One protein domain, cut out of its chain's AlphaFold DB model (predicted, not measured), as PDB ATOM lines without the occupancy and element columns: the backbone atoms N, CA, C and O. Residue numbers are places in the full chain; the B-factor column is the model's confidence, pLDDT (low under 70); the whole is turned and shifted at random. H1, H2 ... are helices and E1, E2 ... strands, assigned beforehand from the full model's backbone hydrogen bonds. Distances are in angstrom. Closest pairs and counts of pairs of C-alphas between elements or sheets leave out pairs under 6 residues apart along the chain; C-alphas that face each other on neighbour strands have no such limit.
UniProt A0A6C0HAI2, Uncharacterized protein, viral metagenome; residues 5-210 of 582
ATOM      1  N   ASN A   5     -31.697 -44.819 -26.744       91.69
ATOM      2  CA  ASN A   5     -31.525 -43.736 -25.770       91.69
ATOM      3  C   ASN A   5     -30.975 -42.486 -26.472       91.69
ATOM      4  O   ASN A   5     -30.059 -42.603 -27.286       91.69
ATOM      5  N   PHE A   6     -31.487 -41.303 -26.148       93.75
ATOM      6  CA  PHE A   6     -31.016 -40.039 -26.704       93.75
ATOM      7  C   PHE A   6     -29.718 -39.623 -26.009       93.75
ATOM      8  O   PHE A   6     -29.698 -38.902 -25.016       93.75
ATOM      9  N   ASN A   7     -28.613 -40.152 -26.519       94.88
ATOM     10  CA  ASN A   7     -27.270 -39.826 -26.076       94.88
ATOM     11  C   ASN A   7     -26.314 -39.795 -27.269       94.88
ATOM     12  O   ASN A   7     -26.627 -40.313 -28.343       94.88
ATOM     13  N   GLN A   8     -25.137 -39.211 -27.056       95.50
ATOM     14  CA  GLN A   8     -24.100 -39.075 -28.079       95.50
ATOM     15  C   GLN A   8     -23.815 -40.385 -28.824       95.50
ATOM     16  O   GLN A   8     -23.884 -40.412 -30.051       95.50
ATOM     17  N   LYS A   9     -23.573 -41.484 -28.097       95.62
ATOM     18  CA  LYS A   9     -23.252 -42.781 -28.703       95.62
ATOM     19  C   LYS A   9     -24.370 -43.272 -29.624       95.62
ATOM     20  O   LYS A   9     -24.105 -43.608 -30.770       95.62
ATOM     21  N   SER A  10     -25.619 -43.277 -29.159       95.06
ATOM     22  CA  SER A  10     -26.759 -43.731 -29.963       95.06
ATOM     23  C   SER A  10     -26.965 -42.893 -31.228       95.06
ATOM     24  O   SER A  10     -27.368 -43.433 -32.257       95.06
ATOM     25  N   ILE A  11     -26.705 -41.581 -31.163       95.75
ATOM     26  CA  ILE A  11     -26.812 -40.676 -32.316       95.75
ATOM     27  C   ILE A  11     -25.726 -41.020 -33.347       95.75
ATOM     28  O   ILE A  11     -26.036 -41.182 -34.527       95.75
ATOM     29  N   VAL A  12     -24.475 -41.200 -32.909       96.38
ATOM     30  CA  VAL A  12     -23.338 -41.565 -33.775       96.38
ATOM     31  C   VAL A  12     -23.512 -42.961 -34.383       96.38
ATOM     32  O   VAL A  12     -23.336 -43.138 -35.593       96.38
ATOM     33  N   ASP A  13     -23.916 -43.941 -33.574       95.50
ATOM     34  CA  ASP A  13     -24.191 -45.308 -34.021       95.50
ATOM     35  C   ASP A  13     -25.351 -45.326 -35.032       95.50
ATOM     36  O   ASP A  13     -25.279 -46.008 -36.057       95.50
ATOM     37  N   GLY A  14     -26.404 -44.536 -34.779       94.56
ATOM     38  CA  GLY A  14     -27.537 -44.357 -35.686       94.56
ATOM     39  C   GLY A  14     -27.116 -43.779 -37.037       94.56
ATOM     40  O   GLY A  14     -27.426 -44.372 -38.069       94.56
ATOM     41  N   TYR A  15     -26.342 -42.689 -37.033       95.69
ATOM     42  CA  TYR A  15     -25.800 -42.080 -38.253       95.69
ATOM     43  C   TYR A  15     -24.980 -43.085 -39.062       95.69
ATOM     44  O   TYR A  15     -25.216 -43.289 -40.252       95.69
ATOM     45  N   THR A  16     -24.038 -43.752 -38.392       95.75
ATOM     46  CA  THR A  16     -23.137 -44.729 -39.008       95.75
ATOM     47  C   THR A  16     -23.923 -45.868 -39.646       95.75
ATOM     48  O   THR A  16     -23.659 -46.258 -40.784       95.75
ATOM     49  N   LYS A  17     -24.926 -46.394 -38.936       94.81
ATOM     50  CA  LYS A  17     -25.795 -47.460 -39.432       94.81
ATOM     51  C   LYS A  17     -26.568 -47.032 -40.680       94.81
ATOM     52  O   LYS A  17     -26.570 -47.775 -41.663       94.81
ATOM     53  N   ASP A  18     -27.207 -45.868 -40.649       94.00
ATOM     54  CA  ASP A  18     -28.081 -45.420 -41.736       94.00
ATOM     55  C   ASP A  18     -27.282 -45.060 -42.988       94.00
ATOM     56  O   ASP A  18     -27.635 -45.480 -44.092       94.00
ATOM     57  N   VAL A  19     -26.136 -44.401 -42.819       94.75
ATOM     58  CA  VAL A  19     -25.205 -44.104 -43.911       94.75
ATOM     59  C   VAL A  19     -24.622 -45.372 -44.528       94.75
ATOM     60  O   VAL A  19     -24.628 -45.508 -45.750       94.75
ATOM     61  N   ASN A  20     -24.161 -46.330 -43.720       94.56
ATOM     62  CA  ASN A  20     -23.622 -47.586 -44.245       94.56
ATOM     63  C   ASN A  20     -24.700 -48.393 -44.975       94.56
ATOM     64  O   ASN A  20     -24.448 -48.939 -46.050       94.56
ATOM     65  N   SER A  21     -25.916 -48.439 -44.425       94.25
ATOM     66  CA  SER A  21     -27.069 -49.044 -45.093       94.25
ATOM     67  C   SER A  21     -27.323 -48.377 -46.447       94.25
ATOM     68  O   SER A  21     -27.438 -49.058 -47.467       94.25
ATOM     69  N   PHE A  22     -27.338 -47.046 -46.492       94.94
ATOM     70  CA  PHE A  22     -27.536 -46.286 -47.721       94.94
ATOM     71  C   PHE A  22     -26.439 -46.547 -48.765       94.94
ATOM     72  O   PHE A  22     -26.759 -46.861 -49.914       94.94
ATOM     73  N   ILE A  23     -25.162 -46.476 -48.376       94.50
ATOM     74  CA  ILE A  23     -24.009 -46.709 -49.261       94.50
ATOM     75  C   ILE A  23     -24.052 -48.119 -49.852       94.50
ATOM     76  O   ILE A  23     -23.879 -48.285 -51.063       94.50
ATOM     77  N   ASN A  24     -24.322 -49.125 -49.018       93.81
ATOM     78  CA  ASN A  24     -24.396 -50.518 -49.451       93.81
ATOM     79  C   ASN A  24     -25.548 -50.740 -50.436       93.81
ATOM     80  O   ASN A  24     -25.348 -51.338 -51.494       93.81
ATOM     81  N   ASN A  25     -26.734 -50.204 -50.138       92.81
ATOM     82  CA  ASN A  25     -27.913 -50.362 -50.991       92.81
ATOM     83  C   ASN A  25     -27.785 -49.624 -52.333       92.81
ATOM     84  O   ASN A  25     -28.280 -50.109 -53.349       92.81
ATOM     85  N   ASN A  26     -27.073 -48.494 -52.361       90.50
ATOM     86  CA  ASN A  26     -26.847 -47.703 -53.573       90.50
ATOM     87  C   ASN A  26     -25.515 -48.028 -54.281       90.50
ATOM     88  O   ASN A  26     -25.180 -47.385 -55.274       90.50
ATOM     89  N   LYS A  27     -24.760 -49.036 -53.812       92.81
ATOM     90  CA  LYS A  27     -23.465 -49.477 -54.376       92.81
ATOM     91  C   LYS A  27     -22.420 -48.354 -54.483       92.81
ATOM     92  O   LYS A  27     -21.643 -48.296 -55.435       92.81
ATOM     93  N   MET A  28     -22.368 -47.473 -53.489       91.00
ATOM     94  CA  MET A  28     -21.515 -46.276 -53.477       91.00
ATOM     95  C   MET A  28     -20.186 -46.488 -52.737       91.00
ATOM     96  O   MET A  28     -19.775 -45.656 -51.936       91.00
ATOM     97  N   GLN A  29     -19.498 -47.602 -52.996       88.88
ATOM     98  CA  GLN A  29     -18.329 -48.042 -52.210       88.88
ATOM     99  C   GLN A  29     -17.157 -47.041 -52.194       88.88
ATOM    100  O   GLN A  29     -16.336 -47.070 -51.283       88.88
ATOM    101  N   ASN A  30     -17.096 -46.135 -53.173       89.88
ATOM    102  CA  ASN A  30     -16.050 -45.114 -53.270       89.88
ATOM    103  C   ASN A  30     -16.367 -43.831 -52.484       89.88
ATOM    104  O   ASN A  30     -15.530 -42.930 -52.440       89.88
ATOM    105  N   ILE A  31     -17.563 -43.705 -51.900       89.12
ATOM    106  CA  ILE A  31     -17.942 -42.521 -51.128       89.12
ATOM    107  C   ILE A  31     -17.621 -42.768 -49.658       89.12
ATOM    108  O   ILE A  31     -18.221 -43.623 -49.016       89.12
ATOM    109  N   GLN A  32     -16.685 -41.982 -49.130       89.50
ATOM    110  CA  GLN A  32     -16.387 -41.925 -47.704       89.50
ATOM    111  C   GLN A  32     -17.301 -40.873 -47.056       89.50
ATOM    112  O   GLN A  32     -17.168 -39.685 -47.375       89.50
ATOM    113  N   PRO A  33     -18.255 -41.268 -46.197       88.94
ATOM    114  CA  PRO A  33     -19.069 -40.307 -45.469       88.94
ATOM    115  C   PRO A  33     -18.199 -39.540 -44.474       88.94
ATOM    116  O   PRO A  33     -17.258 -40.081 -43.896       88.94
ATOM    117  N   MET A  34     -18.507 -38.261 -44.272       90.50
ATOM    118  CA  MET A  34     -17.815 -37.478 -43.254       90.50
ATOM    119  C   MET A  34     -18.296 -37.911 -41.863       90.50
ATOM    120  O   MET A  34     -19.506 -37.996 -41.656       90.50
ATOM    121  N   PRO A  35     -17.392 -38.154 -40.902       93.38
ATOM    122  CA  PRO A  35     -17.800 -38.487 -39.544       93.38
ATOM    123  C   PRO A  35     -18.536 -37.311 -38.887       93.38
ATOM    124  O   PRO A  35     -18.363 -36.150 -39.274       93.38
ATOM    125  N   LEU A  36     -19.345 -37.617 -37.872       96.06
ATOM    126  CA  LEU A  36     -19.864 -36.591 -36.971       96.06
ATOM    127  C   LEU A  36     -18.727 -36.051 -36.100       96.06
ATOM    128  O   LEU A  36     -17.819 -36.786 -35.712       96.06
ATOM    129  N   ILE A  37     -18.792 -34.765 -35.773       95.00
ATOM    130  CA  ILE A  37     -17.892 -34.141 -34.808       95.00
ATOM    131  C   ILE A  37     -18.513 -34.296 -33.428       95.00
ATOM    132  O   ILE A  37     -19.513 -33.659 -33.101       95.00
ATOM    133  N   GLU A  38     -17.915 -35.181 -32.640       93.75
ATOM    134  CA  GLU A  38     -18.418 -35.584 -31.329       93.75
ATOM    135  C   GLU A  38     -18.096 -34.600 -30.206       93.75
ATOM    136  O   GLU A  38     -18.897 -34.412 -29.294       93.75
ATOM    137  N   ASN A  39     -16.943 -33.941 -30.292       89.38
ATOM    138  CA  ASN A  39     -16.446 -33.045 -29.257       89.38
ATOM    139  C   ASN A  39     -16.555 -31.600 -29.741       89.38
ATOM    140  O   ASN A  39     -15.584 -31.036 -30.237       89.38
ATOM    141  N   VAL A  40     -17.752 -31.032 -29.627       88.69
ATOM    142  CA  VAL A  40     -18.012 -29.624 -29.940       88.69
ATOM    143  C   VAL A  40     -18.170 -28.863 -28.632       88.69
ATOM    144  O   VAL A  40     -19.152 -29.048 -27.913       88.69
ATOM    145  N   ASN A  41     -17.194 -28.016 -28.321       89.38
ATOM    146  CA  ASN A  41     -17.129 -27.274 -27.063       89.38
ATOM    147  C   ASN A  41     -17.547 -25.811 -27.220       89.38
ATOM    148  O   ASN A  41     -17.768 -25.134 -26.218       89.38
ATOM    149  N   THR A  42     -17.652 -25.314 -28.457       93.69
ATOM    150  CA  THR A  42     -18.026 -23.924 -28.750       93.69
ATOM    151  C   THR A  42     -19.072 -23.828 -29.862       93.69
ATOM    152  O   THR A  42     -19.213 -24.719 -30.701       93.69
ATOM    153  N   ILE A  43     -19.809 -22.712 -29.890       93.69
ATOM    154  CA  ILE A  43     -20.745 -22.410 -30.983       93.69
ATOM    155  C   ILE A  43     -19.992 -22.240 -32.307       93.69
ATOM    156  O   ILE A  43     -20.491 -22.684 -33.337       93.69
ATOM    157  N   ASP A  44     -18.795 -21.650 -32.289       94.94
ATOM    158  CA  ASP A  44     -18.004 -21.402 -33.499       94.94
ATOM    159  C   ASP A  44     -17.524 -22.705 -34.150       94.94
ATOM    160  O   ASP A  44     -17.599 -22.853 -35.369       94.94
ATOM    161  N   GLU A  45     -17.097 -23.692 -33.355       94.00
ATOM    162  CA  GLU A  45     -16.777 -25.039 -33.850       94.00
ATOM    163  C   GLU A  45     -17.984 -25.678 -34.546       94.00
ATOM    164  O   GLU A  45     -17.867 -26.209 -35.659       94.00
ATOM    165  N   MET A  46     -19.167 -25.573 -33.932       94.62
ATOM    166  CA  MET A  46     -20.405 -26.061 -34.535       94.62
ATOM    167  C   MET A  46     -20.734 -25.302 -35.823       94.62
ATOM    168  O   MET A  46     -21.011 -25.918 -36.851       94.62
ATOM    169  N   ALA A  47     -20.669 -23.970 -35.799       95.25
ATOM    170  CA  ALA A  47     -20.974 -23.118 -36.941       95.25
ATOM    171  C   ALA A  47     -20.047 -23.416 -38.126       95.25
ATOM    172  O   ALA A  47     -20.523 -23.552 -39.250       95.25
ATOM    173  N   ASN A  48     -18.749 -23.605 -37.885       95.38
ATOM    174  CA  ASN A  48     -17.783 -23.997 -38.912       95.38
ATOM    175  C   ASN A  48     -18.123 -25.361 -39.523       95.38
ATOM    176  O   ASN A  48     -18.099 -25.519 -40.746       95.38
ATOM    177  N   THR A  49     -18.512 -26.324 -38.686       94.44
ATOM    178  CA  THR A  49     -18.951 -27.656 -39.129       94.44
ATOM    179  C   THR A  49     -20.199 -27.569 -40.005       94.44
ATOM    180  O   THR A  49     -20.246 -28.144 -41.094       94.44
ATOM    181  N   MET A  50     -21.200 -26.802 -39.568       95.50
ATOM    182  CA  MET A  50     -22.440 -26.580 -40.313       95.50
ATOM    183  C   MET A  50     -22.177 -25.868 -41.635       95.50
ATOM    184  O   MET A  50     -22.635 -26.330 -42.676       95.50
ATOM    185  N   ASN A  51     -21.366 -24.811 -41.623       95.56
ATOM    186  CA  ASN A  51     -20.992 -24.067 -42.820       95.56
ATOM    187  C   ASN A  51     -20.266 -24.952 -43.838       95.56
ATOM    188  O   ASN A  51     -20.522 -24.827 -45.035       95.56
ATOM    189  N   ALA A  52     -19.413 -25.882 -43.397       95.62
ATOM    190  CA  ALA A  52     -18.753 -26.824 -44.295       95.62
ATOM    191  C   ALA A  52     -19.753 -27.762 -44.999       95.62
ATOM    192  O   ALA A  52     -19.638 -27.989 -46.206       95.62
ATOM    193  N   ILE A  53     -20.759 -28.273 -44.280       95.88
ATOM    194  CA  ILE A  53     -21.823 -29.111 -44.863       95.88
ATOM    195  C   ILE A  53     -22.700 -28.276 -45.810       95.88
ATOM    196  O   ILE A  53     -22.920 -28.674 -46.955       95.88
ATOM    197  N   ILE A  54     -23.146 -27.096 -45.368       95.69
ATOM    198  CA  ILE A  54     -23.988 -26.169 -46.141       95.69
ATOM    199  C   ILE A  54     -23.290 -25.741 -47.435       95.69
ATOM    200  O   ILE A  54     -23.908 -25.747 -48.496       95.69
ATOM    201  N   THR A  55     -21.992 -25.438 -47.382       95.69
ATOM    202  CA  THR A  55     -21.200 -25.067 -48.565       95.69
ATOM    203  C   THR A  55     -21.191 -26.189 -49.599       95.69
ATOM    204  O   THR A  55     -21.348 -25.927 -50.790       95.69
ATOM    205  N   LYS A  56     -21.069 -27.449 -49.162       95.94
ATOM    206  CA  LYS A  56     -21.128 -28.609 -50.063       95.94
ATOM    207  C   LYS A  56     -22.517 -28.802 -50.663       95.94
ATOM    208  O   LYS A  56     -22.614 -29.056 -51.860       95.94
ATOM    209  N   ILE A  57     -23.577 -28.642 -49.865       95.25
ATOM    210  CA  ILE A  57     -24.958 -28.675 -50.366       95.25
ATOM    211  C   ILE A  57     -25.146 -27.588 -51.427       95.25
ATOM    212  O   ILE A  57     -25.554 -27.895 -52.540       95.25
ATOM    213  N   ASN A  58     -24.773 -26.343 -51.125       93.81
ATOM    214  CA  ASN A  58     -24.904 -25.227 -52.058       93.81
ATOM    215  C   ASN A  58     -24.086 -25.440 -53.344       93.81
ATOM    216  O   ASN A  58     -24.562 -25.117 -54.425       93.81
ATOM    217  N   GLY A  59     -22.897 -26.043 -53.251       94.44
ATOM    218  CA  GLY A  59     -22.111 -26.434 -54.424       94.44
ATOM    219  C   GLY A  59     -22.856 -27.409 -55.342       94.44
ATOM    220  O   GLY A  59     -22.877 -27.203 -56.552       94.44
ATOM    221  N   ILE A  60     -23.524 -28.423 -54.776       94.12
ATOM    222  CA  ILE A  60     -24.382 -29.341 -55.544       94.12
ATOM    223  C   ILE A  60     -25.536 -28.566 -56.185       94.12
ATOM    224  O   ILE A  60     -25.765 -28.704 -57.381       94.12
ATOM    225  N   LEU A  61     -26.244 -27.721 -55.431       91.94
ATOM    226  CA  LEU A  61     -27.372 -26.951 -55.971       91.94
ATOM    227  C   LEU A  61     -26.945 -26.093 -57.176       91.94
ATOM    228  O   LEU A  61     -27.509 -26.229 -58.261       91.94
ATOM    229  N   LEU A  62     -25.872 -25.309 -57.029       90.62
ATOM    230  CA  LEU A  62     -25.373 -24.417 -58.080       90.62
ATOM    231  C   LEU A  62     -24.905 -25.166 -59.338       90.62
ATOM    232  O   LEU A  62     -25.080 -24.663 -60.447       90.62
ATOM    233  N   ASN A  63     -24.360 -26.378 -59.191       90.19
ATOM    234  CA  ASN A  63     -23.936 -27.209 -60.322       90.19
ATOM    235  C   ASN A  63     -25.109 -27.814 -61.115       90.19
ATOM    236  O   ASN A  63     -24.918 -28.236 -62.256       90.19
ATOM    237  N   ASN A  64     -26.312 -27.855 -60.534       86.31
ATOM    238  CA  ASN A  64     -27.501 -28.475 -61.128       86.31
ATOM    239  C   ASN A  64     -28.540 -27.477 -61.638       86.31
ATOM    240  O   ASN A  64     -29.622 -27.892 -62.051       86.31
ATOM    241  N   GLY A  65     -28.239 -26.177 -61.640       70.19
ATOM    242  CA  GLY A  65     -29.137 -25.165 -62.193       70.19
ATOM    243  C   GLY A  65     -29.427 -25.421 -63.675       70.19
ATOM    244  O   GLY A  65     -28.615 -25.104 -64.545       70.19
ATOM    245  N   VAL A  66     -30.597 -25.985 -63.982       57.62
ATOM    246  CA  VAL A  66     -31.091 -26.105 -65.358       57.62
ATOM    247  C   VAL A  66     -31.546 -24.719 -65.821       57.62
ATOM    248  O   VAL A  66     -32.122 -23.948 -65.055       57.62
ATOM    249  N   SER A  67     -31.284 -24.381 -67.085       48.25
ATOM    250  CA  SER A  67     -31.629 -23.092 -67.695       48.25
ATOM    251  C   SER A  67     -33.079 -22.669 -67.396       48.25
ATOM    252  O   SER A  67     -34.007 -23.200 -68.006       48.25
ATOM    253  N   GLY A  68     -33.261 -21.715 -66.475       55.19
ATOM    254  CA  GLY A  68     -34.560 -21.127 -66.118       55.19
ATOM    255  C   GLY A  68     -34.911 -21.144 -64.623       55.19
ATOM    256  O   GLY A  68     -35.663 -20.275 -64.196       55.19
ATOM    257  N   HIS A  69     -34.333 -22.050 -63.825       61.09
ATOM    258  CA  HIS A  69     -34.499 -22.087 -62.365       61.09
ATOM    259  C   HIS A  69     -33.140 -22.329 -61.703       61.09
ATOM    260  O   HIS A  69     -32.587 -23.425 -61.773       61.09
ATOM    261  N   ALA A  70     -32.571 -21.291 -61.087       67.12
ATOM    262  CA  ALA A  70     -31.362 -21.452 -60.291       67.12
ATOM    263  C   ALA A  70     -31.715 -22.241 -59.024       67.12
ATOM    264  O   ALA A  70     -32.459 -21.749 -58.176       67.12
ATOM    265  N   LEU A  71     -31.196 -23.465 -58.908       77.75
ATOM    266  CA  LEU A  71     -31.164 -24.176 -57.637       77.75
ATOM    267  C   LEU A  71     -30.124 -23.464 -56.771       77.75
ATOM    268  O   LEU A  71     -28.920 -23.601 -56.980       77.75
ATOM    269  N   ASP A  72     -30.594 -22.638 -55.844       83.88
ATOM    270  CA  ASP A  72     -29.746 -21.886 -54.929       83.88
ATOM    271  C   ASP A  72     -30.103 -22.188 -53.474       83.88
ATOM    272  O   ASP A  72     -31.188 -22.682 -53.145       83.88
ATOM    273  N   TRP A  73     -29.169 -21.884 -52.572       87.62
ATOM    274  CA  TRP A  73     -29.420 -22.035 -51.146       87.62
ATOM    275  C   TRP A  73     -30.632 -21.234 -50.683       87.62
ATOM    276  O   TRP A  73     -31.326 -21.688 -49.791       87.62
ATOM    277  N   VAL A  74     -30.934 -20.064 -51.243       85.56
ATOM    278  CA  VAL A  74     -32.022 -19.209 -50.739       85.56
ATOM    279  C   VAL A  74     -33.373 -19.906 -50.901       85.56
ATOM    280  O   VAL A  74     -34.131 -19.997 -49.930       85.56
ATOM    281  N   ASN A  75     -33.618 -20.486 -52.071       83.50
ATOM    282  CA  ASN A  75     -34.887 -21.082 -52.474       83.50
ATOM    283  C   ASN A  75     -34.982 -22.590 -52.209       83.50
ATOM    284  O   ASN A  75     -36.065 -23.150 -52.345       83.50
ATOM    285  N   PHE A  76     -33.888 -23.210 -51.758       88.50
ATOM    286  CA  PHE A  76     -33.794 -24.649 -51.528       88.50
ATOM    287  C   PHE A  76     -34.971 -25.256 -50.737       88.50
ATOM    288  O   PHE A  76     -35.250 -24.828 -49.605       88.50
ATOM    289  N   GLU A  77     -35.597 -26.285 -51.315       90.38
ATOM    290  CA  GLU A  77     -36.615 -27.168 -50.739       90.38
ATOM    291  C   GLU A  77     -36.398 -28.615 -51.222       90.38
ATOM    292  O   GLU A  77     -36.756 -28.988 -52.340       90.38
ATOM    293  N   TYR A  78     -35.833 -29.454 -50.347       92.50
ATOM    294  CA  TYR A  78     -35.365 -30.805 -50.679       92.50
ATOM    295  C   TYR A  78     -36.414 -31.659 -51.402       92.50
ATOM    296  O   TYR A  78     -36.090 -32.329 -52.379       92.50
ATOM    297  N   SER A  79     -37.670 -31.624 -50.944       88.75
ATOM    298  CA  SER A  79     -38.754 -32.466 -51.464       88.75
ATOM    299  C   SER A  79     -39.118 -32.188 -52.930       88.75
ATOM    300  O   SER A  79     -39.659 -33.080 -53.587       88.75
ATOM    301  N   HIS A  80     -38.782 -31.009 -53.471       86.25
ATOM    302  CA  HIS A  80     -38.938 -30.692 -54.899       86.25
ATOM    303  C   HIS A  80     -37.598 -30.731 -55.627       86.25
ATOM    304  O   HIS A  80     -37.475 -31.415 -56.643       86.25
ATOM    305  N   ASP A  81     -36.580 -30.080 -55.069       89.69
ATOM    306  CA  ASP A  81     -35.318 -29.827 -55.768       89.69
ATOM    307  C   ASP A  81     -34.525 -31.107 -56.037       89.69
ATOM    308  O   ASP A  81     -33.811 -31.203 -57.035       89.69
ATOM    309  N   ILE A  82     -34.676 -32.142 -55.200       92.44
ATOM    310  CA  ILE A  82     -33.977 -33.425 -55.377       92.44
ATOM    311  C   ILE A  82     -34.246 -34.064 -56.749       92.44
ATOM    312  O   ILE A  82     -33.415 -34.826 -57.249       92.44
ATOM    313  N   TYR A  83     -35.392 -33.771 -57.373       89.81
ATOM    314  CA  TYR A  83     -35.753 -34.298 -58.690       89.81
ATOM    315  C   TYR A  83     -35.070 -33.574 -59.851       89.81
ATOM    316  O   TYR A  83     -34.973 -34.171 -60.927       89.81
ATOM    317  N   ASP A  84     -34.543 -32.374 -59.619       89.69
ATOM    318  CA  ASP A  84     -33.812 -31.579 -60.608       89.69
ATOM    319  C   ASP A  84     -32.291 -31.776 -60.498       89.69
ATOM    320  O   ASP A  84     -31.559 -31.546 -61.459       89.69
ATOM    321  N   ILE A  85     -31.811 -32.317 -59.373       91.00
ATOM    322  CA  ILE A  85     -30.414 -32.737 -59.206       91.00
ATOM    323  C   ILE A  85     -30.091 -33.926 -60.121       91.00
ATOM    324  O   ILE A  85     -30.867 -34.888 -60.227       91.00
ATOM    325  N   VAL A  86     -28.914 -33.914 -60.756       92.38
ATOM    326  CA  VAL A  86     -28.410 -35.035 -61.556       92.38
ATOM    327  C   VAL A  86     -28.330 -36.306 -60.715       92.38
ATOM    328  O   VAL A  86     -27.943 -36.297 -59.546       92.38
ATOM    329  N   LEU A  87     -28.688 -37.441 -61.319       92.12
ATOM    330  CA  LEU A  87     -28.823 -38.720 -60.610       92.12
ATOM    331  C   LEU A  87     -27.564 -39.137 -59.833       92.12
ATOM    332  O   LEU A  87     -27.687 -39.799 -58.809       92.12
ATOM    333  N   THR A  88     -26.373 -38.742 -60.290       92.94
ATOM    334  CA  THR A  88     -25.094 -39.046 -59.631       92.94
ATOM    335  C   THR A  88     -24.839 -38.228 -58.367       92.94
ATOM    336  O   THR A  88     -24.064 -38.665 -57.523       92.94
ATOM    337  N   GLU A  89     -25.486 -37.072 -58.203       94.38
ATOM    338  CA  GLU A  89     -25.284 -36.183 -57.050       94.38
ATOM    339  C   GLU A  89     -26.403 -36.274 -56.006       94.38
ATOM    340  O   GLU A  89     -26.156 -35.983 -54.835       94.38
ATOM    341  N   ARG A  90     -27.599 -36.769 -56.364       94.69
ATOM    342  CA  ARG A  90     -28.691 -37.016 -55.394       94.69
ATOM    343  C   ARG A  90     -28.245 -37.827 -54.175       94.69
ATOM    344  O   ARG A  90     -28.609 -37.449 -53.063       94.69
ATOM    345  N   PRO A  91     -27.452 -38.907 -54.326       95.38
ATOM    346  CA  PRO A  91     -27.009 -39.668 -53.170       95.38
ATOM    347  C   PRO A  91     -26.035 -38.897 -52.272       95.38
ATOM    348  O   PRO A  91     -26.051 -39.066 -51.057       95.38
ATOM    349  N   ILE A  92     -25.215 -38.012 -52.850       95.56
ATOM    350  CA  ILE A  92     -24.304 -37.146 -52.091       95.56
ATOM    351  C   ILE A  92     -25.115 -36.111 -51.306       95.56
ATOM    352  O   ILE A  92     -24.878 -35.918 -50.115       95.56
ATOM    353  N   LEU A  93     -26.116 -35.496 -51.942       95.69
ATOM    354  CA  LEU A  93     -27.024 -34.563 -51.278       95.69
ATOM    355  C   LEU A  93     -27.790 -35.239 -50.129       95.69
ATOM    356  O   LEU A  93     -27.911 -34.661 -49.048       95.69
ATOM    357  N   TRP A  94     -28.237 -36.485 -50.321       96.25
ATOM    358  CA  TRP A  94     -28.873 -37.279 -49.265       96.25
ATOM    359  C   TRP A  94     -27.940 -37.495 -48.064       96.25
ATOM    360  O   TRP A  94     -28.373 -37.296 -46.924       96.25
ATOM    361  N   LEU A  95     -26.665 -37.839 -48.307       96.12
ATOM    362  CA  LEU A  95     -25.652 -38.043 -47.261       96.12
ATOM    363  C   LEU A  95     -25.366 -36.755 -46.482       96.12
ATOM    364  O   LEU A  95     -25.316 -36.783 -45.254       96.12
ATOM    365  N   LEU A  96     -25.222 -35.624 -47.181       96.62
ATOM    366  CA  LEU A  96     -24.989 -34.317 -46.559       96.62
ATOM    367  C   LEU A  96     -26.186 -33.872 -45.714       96.62
ATOM    368  O   LEU A  96     -25.999 -33.386 -44.601       96.62
ATOM    369  N   ARG A  97     -27.416 -34.085 -46.201       96.12
ATOM    370  CA  ARG A  97     -28.639 -33.819 -45.431       96.12
ATOM    371  C   ARG A  97     -28.706 -34.677 -44.164       96.12
ATOM    372  O   ARG A  97     -29.022 -34.150 -43.100       96.12
ATOM    373  N   HIS A  98     -28.410 -35.975 -44.260       96.06
ATOM    374  CA  HIS A  98     -28.398 -36.860 -43.091       96.06
ATOM    375  C   HIS A  98     -27.330 -36.430 -42.089       96.06
ATOM    376  O   HIS A  98     -27.617 -36.302 -40.904       96.06
ATOM    377  N   GLN A  99     -26.120 -36.125 -42.555       96.56
ATOM    378  CA  GLN A  99     -25.062 -35.631 -41.679       96.56
ATOM    379  C   GLN A  99     -25.472 -34.334 -40.970       96.56
ATOM    380  O   GLN A  99     -25.275 -34.220 -39.764       96.56
ATOM    381  N   LEU A 100     -26.086 -33.387 -41.689       96.88
ATOM    382  CA  LEU A 100     -26.606 -32.147 -41.114       96.88
ATOM    383  C   LEU A 100     -27.609 -32.432 -39.985       96.88
ATOM    384  O   LEU A 100     -27.468 -31.905 -38.884       96.88
ATOM    385  N   CYS A 101     -28.584 -33.306 -40.245       97.25
ATOM    386  CA  CYS A 101     -29.596 -33.723 -39.276       97.25
ATOM    387  C   CYS A 101     -28.967 -34.313 -38.001       97.25
ATOM    388  O   CYS A 101     -29.213 -33.822 -36.898       97.25
ATOM    389  N   TYR A 102     -28.106 -35.322 -38.152       97.50
ATOM    390  CA  TYR A 102     -27.480 -36.017 -37.027       97.50
ATOM    391  C   TYR A 102     -26.503 -35.139 -36.246       97.50
ATOM    392  O   TYR A 102     -26.460 -35.217 -35.020       97.50
ATOM    393  N   GLN A 103     -25.752 -34.268 -36.920       97.69
ATOM    394  CA  GLN A 103     -24.841 -33.345 -36.249       97.69
ATOM    395  C   GLN A 103     -25.609 -32.322 -35.398       97.69
ATOM    396  O   GLN A 103     -25.181 -32.004 -34.290       97.69
ATOM    397  N   ILE A 104     -26.769 -31.845 -35.867       97.69
ATOM    398  CA  ILE A 104     -27.637 -30.946 -35.089       97.69
ATOM    399  C   ILE A 104     -28.308 -31.696 -33.933       97.69
ATOM    400  O   ILE A 104     -28.388 -31.146 -32.837       97.69
ATOM    401  N   LEU A 105     -28.734 -32.952 -34.112       97.12
ATOM    402  CA  LEU A 105     -29.228 -33.788 -33.006       97.12
ATOM    403  C   LEU A 105     -28.162 -33.988 -31.922       97.12
ATOM    404  O   LEU A 105     -28.449 -33.842 -30.733       97.12
ATOM    405  N   LEU A 106     -26.926 -34.273 -32.329       96.94
ATOM    406  CA  LEU A 106     -25.793 -34.424 -31.423       96.94
ATOM    407  C   LEU A 106     -25.514 -33.128 -30.657       96.94
ATOM    408  O   LEU A 106     -25.384 -33.143 -29.435       96.94
ATOM    409  N   PHE A 107     -25.504 -31.993 -31.351       97.31
ATOM    410  CA  PHE A 107     -25.324 -30.698 -30.703       97.31
ATOM    411  C   PHE A 107     -26.510 -30.312 -29.810       97.31
ATOM    412  O   PHE A 107     -26.307 -29.704 -28.765       97.31
ATOM    413  N   THR A 108     -27.732 -30.727 -30.158       96.62
ATOM    414  CA  THR A 108     -28.913 -30.580 -29.293       96.62
ATOM    415  C   THR A 108     -28.702 -31.327 -27.976       96.62
ATOM    416  O   THR A 108     -28.955 -30.777 -26.909       96.62
ATOM    417  N   PHE A 109     -28.175 -32.552 -28.020       95.69
ATOM    418  CA  PHE A 109     -27.821 -33.285 -26.804       95.69
ATOM    419  C   PHE A 109     -26.751 -32.550 -25.978       95.69
ATOM    420  O   PHE A 109     -26.915 -32.381 -24.772       95.69
ATOM    421  N   ILE A 110     -25.683 -32.065 -26.622       94.94
ATOM    422  CA  ILE A 110     -24.582 -31.355 -25.950       94.94
ATOM    423  C   ILE A 110     -25.070 -30.053 -25.297       94.94
ATOM    424  O   ILE A 110     -24.795 -29.814 -24.120       94.94
ATOM    425  N   ILE A 111     -25.815 -29.215 -26.028       95.00
ATOM    426  CA  ILE A 111     -26.247 -27.899 -25.537       95.00
ATOM    427  C   ILE A 111     -27.220 -28.021 -24.367       95.00
ATOM    428  O   ILE A 111     -27.137 -27.260 -23.408       95.00
ATOM    429  N   LEU A 112     -28.111 -29.013 -24.401       94.00
ATOM    430  CA  LEU A 112     -29.081 -29.250 -23.338       94.00
ATOM    431  C   LEU A 112     -28.430 -29.811 -22.061       94.00
ATOM    432  O   LEU A 112     -29.064 -29.821 -21.010       94.00
ATOM    433  N   LYS A 113     -27.156 -30.222 -22.125       93.06
ATOM    434  CA  LYS A 113     -26.327 -30.585 -20.964       93.06
ATOM    435  C   LYS A 113     -25.358 -29.487 -20.529       93.06
ATOM    436  O   LYS A 113     -24.730 -29.619 -19.480       93.06
ATOM    437  N   ASN A 114     -25.208 -28.423 -21.314       93.44
ATOM    438  CA  ASN A 114     -24.215 -27.383 -21.089       93.44
ATOM    439  C   ASN A 114     -24.884 -26.008 -21.068       93.44
ATOM    440  O   ASN A 114     -25.114 -25.388 -22.105       93.44
ATOM    441  N   GLU A 115     -25.144 -25.502 -19.866       94.06
ATOM    442  CA  GLU A 115     -25.801 -24.211 -19.676       94.06
ATOM    443  C   GLU A 115     -25.052 -23.043 -20.319       94.06
ATOM    444  O   GLU A 115     -25.687 -22.106 -20.799       94.06
ATOM    445  N   SER A 116     -23.716 -23.072 -20.340       94.25
ATOM    446  CA  SER A 116     -22.926 -21.992 -20.938       94.25
ATOM    447  C   SER A 116     -23.172 -21.923 -22.448       94.25
ATOM    448  O   SER A 116     -23.465 -20.850 -22.988       94.25
ATOM    449  N   LEU A 117     -23.162 -23.079 -23.120       94.12
ATOM    450  CA  LEU A 117     -23.543 -23.184 -24.531       94.12
ATOM    451  C   LEU A 117     -25.018 -22.828 -24.748       94.12
ATOM    452  O   LEU A 117     -25.348 -22.087 -25.669       94.12
ATOM    453  N   PHE A 118     -25.915 -23.294 -23.880       94.94
ATOM    454  CA  PHE A 118     -27.337 -22.973 -23.976       94.94
ATOM    455  C   PHE A 118     -27.589 -21.468 -23.892       94.94
ATOM    456  O   PHE A 118     -28.233 -20.881 -24.758       94.94
ATOM    457  N   THR A 119     -27.048 -20.830 -22.859       93.25
ATOM    458  CA  THR A 119     -27.215 -19.401 -22.580       93.25
ATOM    459  C   THR A 119     -26.642 -18.553 -23.710       93.25
ATOM    460  O   THR A 119     -27.222 -17.528 -24.056       93.25
ATOM    461  N   SER A 120     -25.545 -18.975 -24.337       91.56
ATOM    462  CA  SER A 120     -24.940 -18.224 -25.443       91.56
ATOM    463  C   SER A 120     -25.770 -18.225 -26.734       91.56
ATOM    464  O   SER A 120     -25.632 -17.285 -27.516       91.56
ATOM    465  N   ILE A 121     -26.681 -19.187 -26.929       90.81
ATOM    466  CA  ILE A 121     -27.644 -19.178 -28.047       90.81
ATOM    467  C   ILE A 121     -28.999 -18.607 -27.619       90.81
ATOM    468  O   ILE A 121     -29.564 -17.768 -28.316       90.81
ATOM    469  N   PHE A 122     -29.537 -19.050 -26.481       93.50
ATOM    470  CA  PHE A 122     -30.954 -18.867 -26.157       93.50
ATOM    471  C   PHE A 122     -31.273 -17.750 -25.157       93.50
ATOM    472  O   PHE A 122     -32.451 -17.444 -24.974       93.50
ATOM    473  N   SER A 123     -30.276 -17.118 -24.523       87.19
ATOM    474  CA  SER A 123     -30.515 -16.029 -23.550       87.19
ATOM    475  C   SER A 123     -31.082 -14.749 -24.163       87.19
ATOM    476  O   SER A 123     -31.591 -13.890 -23.445       87.19
ATOM    477  N   LYS A 124     -30.988 -14.600 -25.486       88.00
ATOM    478  CA  LYS A 124     -31.512 -13.454 -26.226       88.00
ATOM    479  C   LYS A 124     -32.431 -13.945 -27.323       88.00
ATOM    480  O   LYS A 124     -32.220 -15.004 -27.906       88.00
ATOM    481  N   GLU A 125     -33.448 -13.146 -27.605       89.69
ATOM    482  CA  GLU A 125     -34.250 -13.340 -28.799       89.69
ATOM    483  C   GLU A 125     -33.390 -13.046 -30.031       89.69
ATOM    484  O   GLU A 125     -32.852 -11.948 -30.180       89.69
ATOM    485  N   ILE A 126     -33.248 -14.043 -30.900       89.25
ATOM    486  CA  ILE A 126     -32.531 -13.943 -32.168       89.25
ATOM    487  C   ILE A 126     -33.559 -14.078 -33.286       89.25
ATOM    488  O   ILE A 126     -34.314 -15.047 -33.331       89.25
ATOM    489  N   ILE A 127     -33.572 -13.122 -34.213       87.88
ATOM    490  CA  ILE A 127     -34.346 -13.231 -35.452       87.88
ATOM    491  C   ILE A 127     -33.380 -13.641 -36.560       87.88
ATOM    492  O   ILE A 127     -32.511 -12.857 -36.940       87.88
ATOM    493  N   LYS A 128     -33.526 -14.859 -37.089       84.00
ATOM    494  CA  LYS A 128     -32.703 -15.365 -38.199       84.00
ATOM    495  C   LYS A 128     -33.587 -15.773 -39.365       84.00
ATOM    496  O   LYS A 128     -34.492 -16.571 -39.180       84.00
ATOM    497  N   ASP A 129     -33.350 -15.191 -40.541       81.12
ATOM    498  CA  ASP A 129     -34.110 -15.462 -41.774       81.12
ATOM    499  C   ASP A 129     -35.636 -15.351 -41.618       81.12
ATOM    500  O   ASP A 129     -36.410 -16.032 -42.288       81.12
ATOM    501  N   GLY A 130     -36.073 -14.456 -40.728       81.19
ATOM    502  CA  GLY A 130     -37.479 -14.313 -40.389       81.19
ATOM    503  C   GLY A 130     -38.022 -15.505 -39.602       81.19
ATOM    504  O   GLY A 130     -39.152 -15.903 -39.842       81.19
ATOM    505  N   TYR A 131     -37.238 -16.063 -38.681       84.88
ATOM    506  CA  TYR A 131     -37.669 -17.009 -37.653       84.88
ATOM    507  C   TYR A 131     -37.257 -16.503 -36.277       84.88
ATOM    508  O   TYR A 131     -36.157 -15.964 -36.120       84.88
ATOM    509  N   LYS A 132     -38.117 -16.710 -35.279       89.06
ATOM    510  CA  LYS A 132     -37.852 -16.312 -33.897       89.06
ATOM    511  C   LYS A 132     -37.181 -17.448 -33.123       89.06
ATOM    512  O   LYS A 132     -37.805 -18.468 -32.843       89.06
ATOM    513  N   ILE A 133     -35.929 -17.259 -32.726       88.75
ATOM    514  CA  ILE A 133     -35.164 -18.198 -31.899       88.75
ATOM    515  C   ILE A 133     -35.066 -17.624 -30.485       88.75
ATOM    516  O   ILE A 133     -34.462 -16.578 -30.265       88.75
ATOM    517  N   THR A 134     -35.688 -18.288 -29.516       87.12
ATOM    518  CA  THR A 134     -35.618 -17.904 -28.094       87.12
ATOM    519  C   THR A 134     -36.105 -19.049 -27.229       87.12
ATOM    520  O   THR A 134     -37.101 -19.661 -27.585       87.12
ATOM    521  N   MET A 135     -35.485 -19.345 -26.087       86.19
ATOM    522  CA  MET A 135     -36.036 -20.295 -25.110       86.19
ATOM    523  C   MET A 135     -36.175 -19.629 -23.743       86.19
ATOM    524  O   MET A 135     -35.417 -18.726 -23.415       86.19
ATOM    525  N   SER A 136     -37.157 -20.070 -22.952       74.31
ATOM    526  CA  SER A 136     -37.514 -19.433 -21.679       74.31
ATOM    527  C   SER A 136     -36.423 -19.544 -20.611       74.31
ATOM    528  O   SER A 136     -36.170 -18.565 -19.916       74.31
ATOM    529  N   ALA A 137     -35.783 -20.710 -20.473       84.94
ATOM    530  CA  ALA A 137     -34.669 -20.936 -19.548       84.94
ATOM    531  C   ALA A 137     -33.935 -22.258 -19.838       84.94
ATOM    532  O   ALA A 137     -34.470 -23.160 -20.495       84.94
ATOM    533  N   PHE A 138     -32.718 -22.384 -19.305       86.19
ATOM    534  CA  PHE A 138     -32.034 -23.671 -19.184       86.19
ATOM    535  C   PHE A 138     -32.683 -24.498 -18.064       86.19
ATOM    536  O   PHE A 138     -32.915 -23.969 -16.978       86.19
ATOM    537  N   LYS A 139     -32.974 -25.781 -18.310       85.25
ATOM    538  CA  LYS A 139     -33.520 -26.704 -17.295       85.25
ATOM    539  C   LYS A 139     -32.388 -27.548 -16.683       85.25
ATOM    540  O   LYS A 139     -31.545 -28.046 -17.424       85.25
ATOM    541  N   ARG A 140     -32.349 -27.712 -15.350       78.12
ATOM    542  CA  ARG A 140     -31.262 -28.404 -14.613       78.12
ATOM    543  C   ARG A 140     -31.769 -29.543 -13.719       78.12
ATOM    544  O   ARG A 140     -32.865 -29.482 -13.175       78.12
ATOM    545  N   GLY A 141     -30.895 -30.519 -13.453       71.94
ATOM    546  CA  GLY A 141     -31.072 -31.504 -12.379       71.94
ATOM    547  C   GLY A 141     -32.283 -32.418 -12.573       71.94
ATOM    548  O   GLY A 141     -32.566 -32.842 -13.689       71.94
ATOM    549  N   SER A 142     -33.016 -32.704 -11.493       65.19
ATOM    550  CA  SER A 142     -34.215 -33.561 -11.514       65.19
ATOM    551  C   SER A 142     -35.349 -33.031 -12.397       65.19
ATOM    552  O   SER A 142     -36.293 -33.761 -12.681       65.19
ATOM    553  N   GLU A 143     -35.291 -31.765 -12.820       70.00
ATOM    554  CA  GLU A 143     -36.276 -31.190 -13.736       70.00
ATOM    555  C   GLU A 143     -36.055 -31.657 -15.181       70.00
ATOM    556  O   GLU A 143     -36.997 -31.656 -15.975       70.00
ATOM    557  N   PHE A 144     -34.834 -32.063 -15.542       81.69
ATOM    558  CA  PHE A 144     -34.495 -32.441 -16.908       81.69
ATOM    559  C   PHE A 144     -33.320 -33.424 -16.962       81.69
ATOM    560  O   PHE A 144     -32.159 -33.052 -16.803       81.69
ATOM    561  N   GLU A 145     -33.638 -34.682 -17.259       85.50
ATOM    562  CA  GLU A 145     -32.667 -35.759 -17.445       85.50
ATOM    563  C   GLU A 145     -32.717 -36.226 -18.901       85.50
ATOM    564  O   GLU A 145     -33.572 -37.024 -19.302       85.50
ATOM    565  N   ILE A 146     -31.819 -35.688 -19.726       86.06
ATOM    566  CA  ILE A 146     -31.815 -35.931 -21.173       86.06
ATOM    567  C   ILE A 146     -31.588 -37.409 -21.522       86.06
ATOM    568  O   ILE A 146     -32.069 -37.894 -22.540       86.06
ATOM    569  N   GLU A 147     -30.915 -38.156 -20.650       85.06
ATOM    570  CA  GLU A 147     -30.635 -39.582 -20.807       85.06
ATOM    571  C   GLU A 147     -31.899 -40.454 -20.766       85.06
ATOM    572  O   GLU A 147     -31.877 -41.582 -21.261       85.06
ATOM    573  N   LYS A 148     -33.001 -39.930 -20.213       87.06
ATOM    574  CA  LYS A 148     -34.324 -40.576 -20.192       87.06
ATOM    575  C   LYS A 148     -35.117 -40.341 -21.471       87.06
ATOM    576  O   LYS A 148     -36.234 -40.836 -21.616       87.06
ATOM    577  N   PHE A 149     -34.578 -39.568 -22.406       89.94
ATOM    578  CA  PHE A 149     -35.177 -39.475 -23.720       89.94
ATOM    579  C   PHE A 149     -34.791 -40.681 -24.554       89.94
ATOM    580  O   PHE A 149     -33.686 -41.218 -24.479       89.94
ATOM    581  N   LYS A 150     -35.725 -41.073 -25.401       90.38
ATOM    582  CA  LYS A 150     -35.520 -42.015 -26.474       90.38
ATOM    583  C   LYS A 150     -35.722 -41.303 -27.801       90.38
ATOM    584  O   LYS A 150     -36.589 -40.444 -27.942       90.38
ATOM    585  N   LEU A 151     -34.894 -41.679 -28.757       91.38
ATOM    586  CA  LEU A 151     -34.848 -41.157 -30.103       91.38
ATOM    587  C   LEU A 151     -35.234 -42.276 -31.070       91.38
ATOM    588  O   LEU A 151     -34.665 -43.370 -31.046       91.38
ATOM    589  N   GLY A 152     -36.208 -41.994 -31.918       90.00
ATOM    590  CA  GLY A 152     -36.501 -42.760 -33.116       90.00
ATOM    591  C   GLY A 152     -36.134 -41.919 -34.320       90.00
ATOM    592  O   GLY A 152     -36.493 -40.752 -34.373       90.00
ATOM    593  N   ILE A 153     -35.418 -42.497 -35.273       90.38
ATOM    594  CA  ILE A 153     -35.252 -41.892 -36.589       90.38
ATOM    595  C   ILE A 153     -35.797 -42.902 -37.582       90.38
ATOM    596  O   ILE A 153     -35.458 -44.092 -37.535       90.38
ATOM    597  N   TRP A 154     -36.710 -42.441 -38.423       86.38
ATOM    598  CA  TRP A 154     -37.253 -43.206 -39.525       86.38
ATOM    599  C   TRP A 154     -37.034 -42.420 -40.808       86.38
ATOM    600  O   TRP A 154     -36.937 -41.203 -40.825       86.38
ATOM    601  N   GLY A 155     -36.864 -43.151 -41.889       73.88
ATOM    602  CA  GLY A 155     -36.525 -42.585 -43.177       73.88
ATOM    603  C   GLY A 155     -36.120 -43.725 -44.085       73.88
ATOM    604  O   GLY A 155     -35.581 -44.744 -43.638       73.88
ATOM    605  N   SER A 156     -36.446 -43.610 -45.365       67.44
ATOM    606  CA  SER A 156     -35.990 -44.610 -46.321       67.44
ATOM    607  C   SER A 156     -34.537 -44.348 -46.702       67.44
ATOM    608  O   SER A 156     -34.108 -43.209 -46.866       67.44
ATOM    609  N   ILE A 157     -33.833 -45.426 -47.031       84.31
ATOM    610  CA  ILE A 157     -32.584 -45.423 -47.810       84.31
ATOM    611  C   ILE A 157     -32.759 -44.860 -49.239       84.31
ATOM    612  O   ILE A 157     -31.827 -44.889 -50.042       84.31
ATOM    613  N   ASN A 158     -33.958 -44.394 -49.598       91.00
ATOM    614  CA  ASN A 158     -34.230 -43.746 -50.872       91.00
ATOM    615  C   ASN A 158     -33.826 -42.272 -50.813       91.00
ATOM    616  O   ASN A 158     -34.155 -41.557 -49.868       91.00
ATOM    617  N   VAL A 159     -33.209 -41.788 -51.892       93.38
ATOM    618  CA  VAL A 159     -32.773 -40.387 -52.005       93.38
ATOM    619  C   VAL A 159     -33.913 -39.374 -51.909       93.38
ATOM    620  O   VAL A 159     -33.672 -38.230 -51.563       93.38
ATOM    621  N   THR A 160     -35.152 -39.765 -52.191       91.38
ATOM    622  CA  THR A 160     -36.319 -38.869 -52.196       91.38
ATOM    623  C   THR A 160     -37.176 -38.972 -50.939       91.38
ATOM    624  O   THR A 160     -38.302 -38.485 -50.954       91.38
ATOM    625  N   SER A 161     -36.729 -39.703 -49.920       89.88
ATOM    626  CA  SER A 161     -37.506 -39.868 -48.692       89.88
ATOM    627  C   SER A 161     -37.222 -38.773 -47.679       89.88
ATOM    628  O   SER A 161     -36.110 -38.247 -47.608       89.88
ATOM    629  N   ASP A 162     -38.240 -38.501 -46.889       92.69
ATOM    630  CA  ASP A 162     -38.243 -37.750 -45.646       92.69
ATOM    631  C   ASP A 162     -37.368 -38.413 -44.563       92.69
ATOM    632  O   ASP A 162     -36.988 -39.589 -44.660       92.69
ATOM    633  N   ILE A 163     -37.005 -37.617 -43.553       93.88
ATOM    634  CA  ILE A 163     -36.395 -38.056 -42.292       93.88
ATOM    635  C   ILE A 163     -37.369 -37.723 -41.159       93.88
ATOM    636  O   ILE A 163     -37.422 -36.584 -40.698       93.88
ATOM    637  N   ASP A 164     -38.098 -38.716 -40.678       92.31
ATOM    638  CA  ASP A 164     -38.942 -38.616 -39.493       92.31
ATOM    639  C   ASP A 164     -38.091 -38.758 -38.227       92.31
ATOM    640  O   ASP A 164     -37.307 -39.702 -38.089       92.31
ATOM    641  N   ILE A 165     -38.281 -37.880 -37.245       92.69
ATOM    642  CA  ILE A 165     -37.588 -37.952 -35.954       92.69
ATOM    643  C   ILE A 165     -38.626 -37.993 -34.841       92.69
ATOM    644  O   ILE A 165     -39.434 -37.088 -34.708       92.69
ATOM    645  N   GLY A 166     -38.600 -39.018 -34.001       91.75
ATOM    646  CA  GLY A 166     -39.463 -39.147 -32.833       91.75
ATOM    647  C   GLY A 166     -38.677 -38.951 -31.550       91.75
ATOM    648  O   GLY A 166     -37.743 -39.705 -31.277       91.75
ATOM    649  N   PHE A 167     -39.096 -37.992 -30.734       91.44
ATOM    650  CA  PHE A 167     -38.635 -37.850 -29.360       91.44
ATOM    651  C   PHE A 167     -39.678 -38.439 -28.418       91.44
ATOM    652  O   PHE A 167     -40.842 -38.036 -28.436       91.44
ATOM    653  N   GLN A 168     -39.255 -39.372 -27.575       88.50
ATOM    654  CA  GLN A 168     -40.070 -39.942 -26.509       88.50
ATOM    655  C   GLN A 168     -39.355 -39.741 -25.174       88.50
ATOM    656  O   GLN A 168     -38.131 -39.767 -25.114       88.50
ATOM    657  N   TYR A 169     -40.107 -39.582 -24.092       85.12
ATOM    658  CA  TYR A 169     -39.568 -39.630 -22.737       85.12
ATOM    659  C   TYR A 169     -39.924 -40.970 -22.093       85.12
ATOM    660  O   TYR A 169     -41.105 -41.314 -22.016       85.12
ATOM    661  N   SER A 170     -38.920 -41.741 -21.672       74.06
ATOM    662  CA  SER A 170     -39.105 -43.131 -21.244       74.06
ATOM    663  C   SER A 170     -39.558 -43.293 -19.799       74.06
ATOM    664  O   SER A 170     -39.943 -44.396 -19.428       74.06
ATOM    665  N   GLU A 171     -39.525 -42.242 -18.973       73.25
ATOM    666  CA  GLU A 171     -39.943 -42.351 -17.575       73.25
ATOM    667  C   GLU A 171     -41.369 -41.853 -17.324       73.25
ATOM    668  O   GLU A 171     -41.641 -40.651 -17.407       73.25
ATOM    669  N   PRO A 172     -42.290 -42.751 -16.936       60.88
ATOM    670  CA  PRO A 172     -43.659 -42.360 -16.656       60.88
ATOM    671  C   PRO A 172     -43.836 -41.731 -15.262       60.88
ATOM    672  O   PRO A 172     -44.671 -40.852 -15.096       60.88
ATOM    673  N   LYS A 173     -43.081 -42.153 -14.237       60.56
ATOM    674  CA  LYS A 173     -43.431 -41.862 -12.829       60.56
ATOM    675  C   LYS A 173     -43.083 -40.450 -12.336       60.56
ATOM    676  O   LYS A 173     -43.740 -39.992 -11.414       60.56
ATOM    677  N   ASN A 174     -42.133 -39.759 -12.968       61.78
ATOM    678  CA  ASN A 174     -41.687 -38.406 -12.600       61.78
ATOM    679  C   ASN A 174     -41.515 -37.540 -13.853       61.78
ATOM    680  O   ASN A 174     -40.446 -36.998 -14.130       61.78
ATOM    681  N   ARG A 175     -42.552 -37.490 -14.687       67.12
ATOM    682  CA  ARG A 175     -42.480 -36.759 -15.948       67.12
ATOM    683  C   ARG A 175     -42.611 -35.261 -15.691       67.12
ATOM    684  O   ARG A 175     -43.713 -34.781 -15.433       67.12
ATOM    685  N   THR A 176     -41.500 -34.534 -15.784       68.75
ATOM    686  CA  THR A 176     -41.529 -33.069 -15.804       68.75
ATOM    687  C   THR A 176     -42.375 -32.587 -16.985       68.75
ATOM    688  O   THR A 176     -42.290 -33.120 -18.093       68.75
ATOM    689  N   GLU A 177     -43.208 -31.581 -16.740       76.69
ATOM    690  CA  GLU A 177     -44.090 -30.965 -17.732       76.69
ATOM    691  C   GLU A 177     -43.297 -30.306 -18.888       76.69
ATOM    692  O   GLU A 177     -42.243 -29.687 -18.684       76.69
ATOM    693  N   GLY A 178     -43.802 -30.470 -20.118       78.19
ATOM    694  CA  GLY A 178     -43.305 -29.802 -21.330       78.19
ATOM    695  C   GLY A 178     -41.888 -30.154 -21.806       78.19
ATOM    696  O   GLY A 178     -41.263 -29.350 -22.499       78.19
ATOM    697  N   ILE A 179     -41.318 -31.295 -21.410       87.44
ATOM    698  CA  ILE A 179     -39.915 -31.613 -21.721       87.44
ATOM    699  C   ILE A 179     -39.688 -32.136 -23.148       87.44
ATOM    700  O   ILE A 179     -38.636 -31.852 -23.717       87.44
ATOM    701  N   ILE A 180     -40.640 -32.841 -23.770       90.94
ATOM    702  CA  ILE A 180     -40.538 -33.218 -25.191       90.94
ATOM    703  C   ILE A 180     -40.667 -31.975 -26.061       90.94
ATOM    704  O   ILE A 180     -39.848 -31.783 -26.958       90.94
ATOM    705  N   SER A 181     -41.639 -31.107 -25.771       93.12
ATOM    706  CA  SER A 181     -41.774 -29.809 -26.438       93.12
ATOM    707  C   SER A 181     -40.478 -28.999 -26.355       93.12
ATOM    708  O   SER A 181     -40.001 -28.479 -27.364       93.12
ATOM    709  N   TYR A 182     -39.843 -28.979 -25.180       93.25
ATOM    710  CA  TYR A 182     -38.561 -28.313 -24.959       93.25
ATOM    711  C   TYR A 182     -37.429 -28.867 -25.843       93.25
ATOM    712  O   TYR A 182     -36.730 -28.084 -26.486       93.25
ATOM    713  N   VAL A 183     -37.272 -30.195 -25.932       94.50
ATOM    714  CA  VAL A 183     -36.241 -30.837 -26.776       94.50
ATOM    715  C   VAL A 183     -36.516 -30.628 -28.268       94.50
ATOM    716  O   VAL A 183     -35.603 -30.260 -29.007       94.50
ATOM    717  N   LEU A 184     -37.767 -30.806 -28.709       95.00
ATOM    718  CA  LEU A 184     -38.190 -30.555 -30.095       95.00
ATOM    719  C   LEU A 184     -37.846 -29.137 -30.527       95.00
ATOM    720  O   LEU A 184     -37.259 -28.908 -31.584       95.00
ATOM    721  N   LYS A 185     -38.206 -28.186 -29.670       95.56
ATOM    722  CA  LYS A 185     -37.985 -26.774 -29.904       95.56
ATOM    723  C   LYS A 185     -36.496 -26.438 -29.941       95.56
ATOM    724  O   LYS A 185     -36.088 -25.713 -30.839       95.56
ATOM    725  N   ALA A 186     -35.687 -26.987 -29.031       96.19
ATOM    726  CA  ALA A 186     -34.236 -26.808 -29.057       96.19
ATOM    727  C   ALA A 186     -33.619 -27.331 -30.366       96.19
ATOM    728  O   ALA A 186     -32.837 -26.621 -30.994       96.19
ATOM    729  N   PHE A 187     -34.011 -28.530 -30.810       97.31
ATOM    730  CA  PHE A 187     -33.542 -29.109 -32.071       97.31
ATOM    731  C   PHE A 187     -33.882 -28.223 -33.277       97.31
ATOM    732  O   PHE A 187     -33.003 -27.889 -34.072       97.31
ATOM    733  N   GLU A 188     -35.144 -27.809 -33.414       95.88
ATOM    734  CA  GLU A 188     -35.565 -26.987 -34.553       95.88
ATOM    735  C   GLU A 188     -35.004 -25.562 -34.504       95.88
ATOM    736  O   GLU A 188     -34.604 -25.035 -35.544       95.88
ATOM    737  N   ASP A 189     -34.925 -24.944 -33.323       96.19
ATOM    738  CA  ASP A 189     -34.324 -23.619 -33.163       96.19
ATOM    739  C   ASP A 189     -32.829 -23.641 -33.501       96.19
ATOM    740  O   ASP A 189     -32.353 -22.732 -34.179       96.19
ATOM    741  N   LEU A 190     -32.090 -24.686 -33.105       97.00
ATOM    742  CA  LEU A 190     -30.699 -24.879 -33.527       97.00
ATOM    743  C   LEU A 190     -30.587 -25.094 -35.036       97.00
ATOM    744  O   LEU A 190     -29.684 -24.552 -35.677       97.00
ATOM    745  N   PHE A 191     -31.504 -25.866 -35.620       96.75
ATOM    746  CA  PHE A 191     -31.513 -26.106 -37.057       96.75
ATOM    747  C   PHE A 191     -31.652 -24.795 -37.833       96.75
ATOM    748  O   PHE A 191     -30.858 -24.516 -38.734       96.75
ATOM    749  N   ILE A 192     -32.594 -23.943 -37.430       95.38
ATOM    750  CA  ILE A 192     -32.769 -22.601 -37.992       95.38
ATOM    751  C   ILE A 192     -31.553 -21.724 -37.678       95.38
ATOM    752  O   ILE A 192     -31.060 -21.025 -38.565       95.38
ATOM    753  N   TYR A 193     -31.027 -21.778 -36.450       95.50
ATOM    754  CA  TYR A 193     -29.860 -20.999 -36.039       95.50
ATOM    755  C   TYR A 193     -28.656 -21.247 -36.946       95.50
ATOM    756  O   TYR A 193     -27.978 -20.295 -37.316       95.50
ATOM    757  N   PHE A 194     -28.393 -22.486 -37.359       95.94
ATOM    758  CA  PHE A 194     -27.245 -22.786 -38.215       95.94
ATOM    759  C   PHE A 194     -27.546 -22.664 -39.709       95.94
ATOM    760  O   PHE A 194     -26.703 -22.176 -40.457       95.94
ATOM    761  N   THR A 195     -28.744 -23.044 -40.155       94.75
ATOM    762  CA  THR A 195     -29.059 -23.132 -41.593       94.75
ATOM    763  C   THR A 195     -29.813 -21.921 -42.144       94.75
ATOM    764  O   THR A 195     -29.823 -21.702 -43.353       94.75
ATOM    765  N   GLY A 196     -30.476 -21.138 -41.291       92.25
ATOM    766  CA  GLY A 196     -31.416 -20.105 -41.737       92.25
ATOM    767  C   GLY A 196     -32.708 -20.662 -42.345       92.25
ATOM    768  O   GLY A 196     -33.459 -19.946 -43.007       92.25
ATOM    769  N   LYS A 197     -32.965 -21.962 -42.177       91.19
ATOM    770  CA  LYS A 197     -34.075 -22.684 -42.801       91.19
ATOM    771  C   LYS A 197     -34.778 -23.576 -41.795       91.19
ATOM    772  O   LYS A 197     -34.184 -24.031 -40.822       91.19
ATOM    773  N   SER A 198     -36.049 -23.859 -42.055       91.75
ATOM    774  CA  SER A 198     -36.783 -24.856 -41.287       91.75
ATOM    775  C   SER A 198     -36.331 -26.276 -41.626       91.75
ATOM    776  O   SER A 198     -35.882 -26.557 -42.737       91.75
ATOM    777  N   THR A 199     -36.527 -27.190 -40.681       93.88
ATOM    778  CA  THR A 199     -36.355 -28.640 -40.869       93.88
ATOM    779  C   THR A 199     -37.194 -29.170 -42.040       93.88
ATOM    780  O   THR A 199     -36.688 -29.937 -42.856       93.88
ATOM    781  N   LEU A 200     -38.422 -28.665 -42.221       91.12
ATOM    782  CA  LEU A 200     -39.298 -29.046 -43.338       91.12
ATOM    783  C   LEU A 200     -38.729 -28.691 -44.720       91.12
ATOM    784  O   LEU A 200     -38.990 -29.402 -45.684       91.12
ATOM    785  N   LYS A 201     -37.904 -27.638 -44.849       91.31
ATOM    786  CA  LYS A 201     -37.215 -27.345 -46.124       91.31
ATOM    787  C   LYS A 201     -36.190 -28.417 -46.498       91.31
ATOM    788  O   LYS A 201     -35.823 -28.520 -47.664       91.31
ATOM    789  N   PHE A 202     -35.757 -29.225 -45.535       94.00
ATOM    790  CA  PHE A 202     -34.898 -30.385 -45.748       94.00
ATOM    791  C   PHE A 202     -35.685 -31.696 -45.797       94.00
ATOM    792  O   PHE A 202     -35.061 -32.745 -45.940       94.00
ATOM    793  N   ASP A 203     -37.020 -31.661 -45.717       93.19
ATOM    794  CA  ASP A 203     -37.844 -32.870 -45.589       93.19
ATOM    795  C   ASP A 203     -37.446 -33.662 -44.319       93.19
ATOM    796  O   ASP A 203     -37.248 -34.875 -44.346       93.19
ATOM    797  N   ILE A 204     -37.196 -32.926 -43.223       94.88
ATOM    798  CA  ILE A 204     -36.891 -33.451 -41.886       94.88
ATOM    799  C   ILE A 204     -38.062 -33.102 -40.969       94.88
ATOM    800  O   ILE A 204     -38.375 -31.925 -40.765       94.88
ATOM    801  N   GLU A 205     -38.687 -34.115 -40.383       92.69
ATOM    802  CA  GLU A 205     -39.954 -33.987 -39.673       92.69
ATOM    803  C   GLU A 205     -39.814 -34.478 -38.216       92.69
ATOM    804  O   GLU A 205     -39.940 -35.665 -37.924       92.69
ATOM    805  N   PRO A 206     -39.472 -33.586 -37.267       93.12
ATOM    806  CA  PRO A 206     -39.460 -33.902 -35.842       93.12
ATOM    807  C   PRO A 206     -40.857 -33.942 -35.209       93.12
ATOM    808  O   PRO A 206     -41.677 -33.040 -35.396       93.12
ATOM    809  N   TYR A 207     -41.070 -34.949 -34.362       89.75
ATOM    810  CA  TYR A 207     -42.309 -35.242 -33.652       89.75
ATOM    811  C   TYR A 207     -42.075 -35.594 -32.189       89.75
ATOM    812  O   TYR A 207     -41.127 -36.296 -31.834       89.75
ATOM    813  N   GLY A 208     -43.007 -35.181 -31.334       84.50
ATOM    814  CA  GLY A 208     -43.156 -35.754 -30.001       84.50
ATOM    815  C   GLY A 208     -43.971 -37.039 -30.072       84.50
ATOM    816  O   GLY A 208     -45.174 -36.981 -30.332       84.50
ATOM    817  N   ASP A 209     -43.342 -38.191 -29.837       74.88
ATOM    818  CA  ASP A 209     -44.045 -39.476 -29.788       74.88
ATOM    819  C   ASP A 209     -44.784 -39.595 -28.447       74.88
ATOM    820  O   ASP A 209     -44.219 -39.927 -27.403       74.88
ATOM    821  N   MET A 210     -46.073 -39.261 -28.483       76.31
ATOM    822  CA  MET A 210     -46.999 -39.316 -27.352       76.31
ATOM    823  C   MET A 210     -48.074 -40.382 -27.588       76.31
ATOM    824  O   MET A 210     -49.253 -40.141 -27.326       76.31
TER     825      MET A 210
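What this domain is: This is residues 5 to 210 of the 582 residues of an uncharacterized protein of viral metagenome (UniProt A0A6C0HAI2). A three-stranded sheet, E3, E4 and E5, makes a wall, and helices cover one of its faces: the long helix H4 runs through the middle of the domain, with H1 and H2 side by side with it on its two sides, while H6 crosses H4 at a slant and packs on E4 and E5. The small hairpin E1 and E2 packs on H6 away from the large sheet, H5 makes a corner at one end of H4, and the short helices H3 and H7 lie together. The 206 printed residues include seven named helices and five named strands, in the order H1 H2 H3 H4 H5 E1 E2 E3 E4 H6 H7 E5; the class is mixed, helices and strands. The large sheet, in the order E3, E4, E5, is mixed, and E1 with E2 is antiparallel. The whole is compact, with a radius of gyration of the C-alphas of 17.3 A, and only just elongated, spanning 55 by 36 by 30 A.

How they stand to each other: E3, residues 149 to 155, and E4, residues 163 to 169, form a hairpin, antiparallel at 162 degrees, with N 152 and O 166 2.8 A apart, within hydrogen-bond range. E5, residues 204 to 208, is parallel to E4 at 19 degrees, with N 207 and O 165 2.7 A apart. H6, residues 179 to 195, and H7, residues 199 to 202, stand between E4 and E5 in a strand-helix-strand unit, two parallel neighbour strands joined through helices, with a right-handed crossover. H6 is on the sheet at a height of 10.5 A, over E4 and E5, and runs along the strands, at 2 degrees to E5 on the local plane. H7 only grazes the sheet with residues 199 to 202. H4, residues 90 to 113, is on the same face as H6, at a height over the sheet of 9.9 A. The sheet E3, E4, E5 and the helices on one face of it, H4, H6 and H1, residues 8 to 25, make two layers, one of strands and one of helices. H4 is the hub, touching four helices. H1 touches it at a shallow tilt of 7 degrees, opposite ways, with the C-alphas of Gln 8 and Leu 106 closest at 6.0 A. H2, residues 43 to 63, touches it at a shallow tilt of 15 degrees, opposite ways, closest at C-alphas Ile 57 and Leu 93, 6.3 A. H4, with residues 104 to 108 alone, touches H6 at a steep tilt of 53 degrees, the C-alphas of Thr 108 and Phe 187 being closest at 5.6 A. H5, residues 115 to 122, touches H4 only at the corner, and only just, with 3 pairs of C-alphas within 8 A; the closest are those of Ile 111 and Phe 118, 5.3 A. E1, residues 126 to 128, and E2, residues 131 to 133, form a hairpin, with N 133 and O 126 2.8 A apart; the closest C-alphas of E2 and H6 are those of Ile 133 and Asp 189, 5.6 A. H3, residues 78 to 81, touches H7, with the C-alphas of Tyr 78 and Phe 202 closest at 5.0 A. H1 and H6 are apart. In H1, H2, H4, H5 and H6 every O i to N i+4 pair is within hydrogen-bond range; H3 and H7 are too short for such a pair.

Where its parts are: H1 begins at C-alpha 8, (-24.100, -39.075, -28.079), and measures 25.8 A from first to last C-alpha. H2 measures 29.9 A, H4 35.1 A and H6 24.2 A. H4 runs from C-alpha 90 at (-28.691, -37.016, -55.394) to C-alpha 113 at (-26.327, -30.585, -20.964). E3 measures 19.8 A, E4 19.9 A and E5 13.6 A, and E5 ends at C-alpha 208, (-43.156, -35.754, -30.001).

The domain as a whole: The two C-alphas farthest apart, those of Ser 67 and Lys 173, are 59.2 A apart. The printed part, residues 5 to 210, has no cut. The links H1 to H2, H2 to H3 and E2 to E3 are long. The mean pLDDT of the printed part is 89.3, and it is under 70 at residues 66 to 70, 142, 156 and 172 to 176.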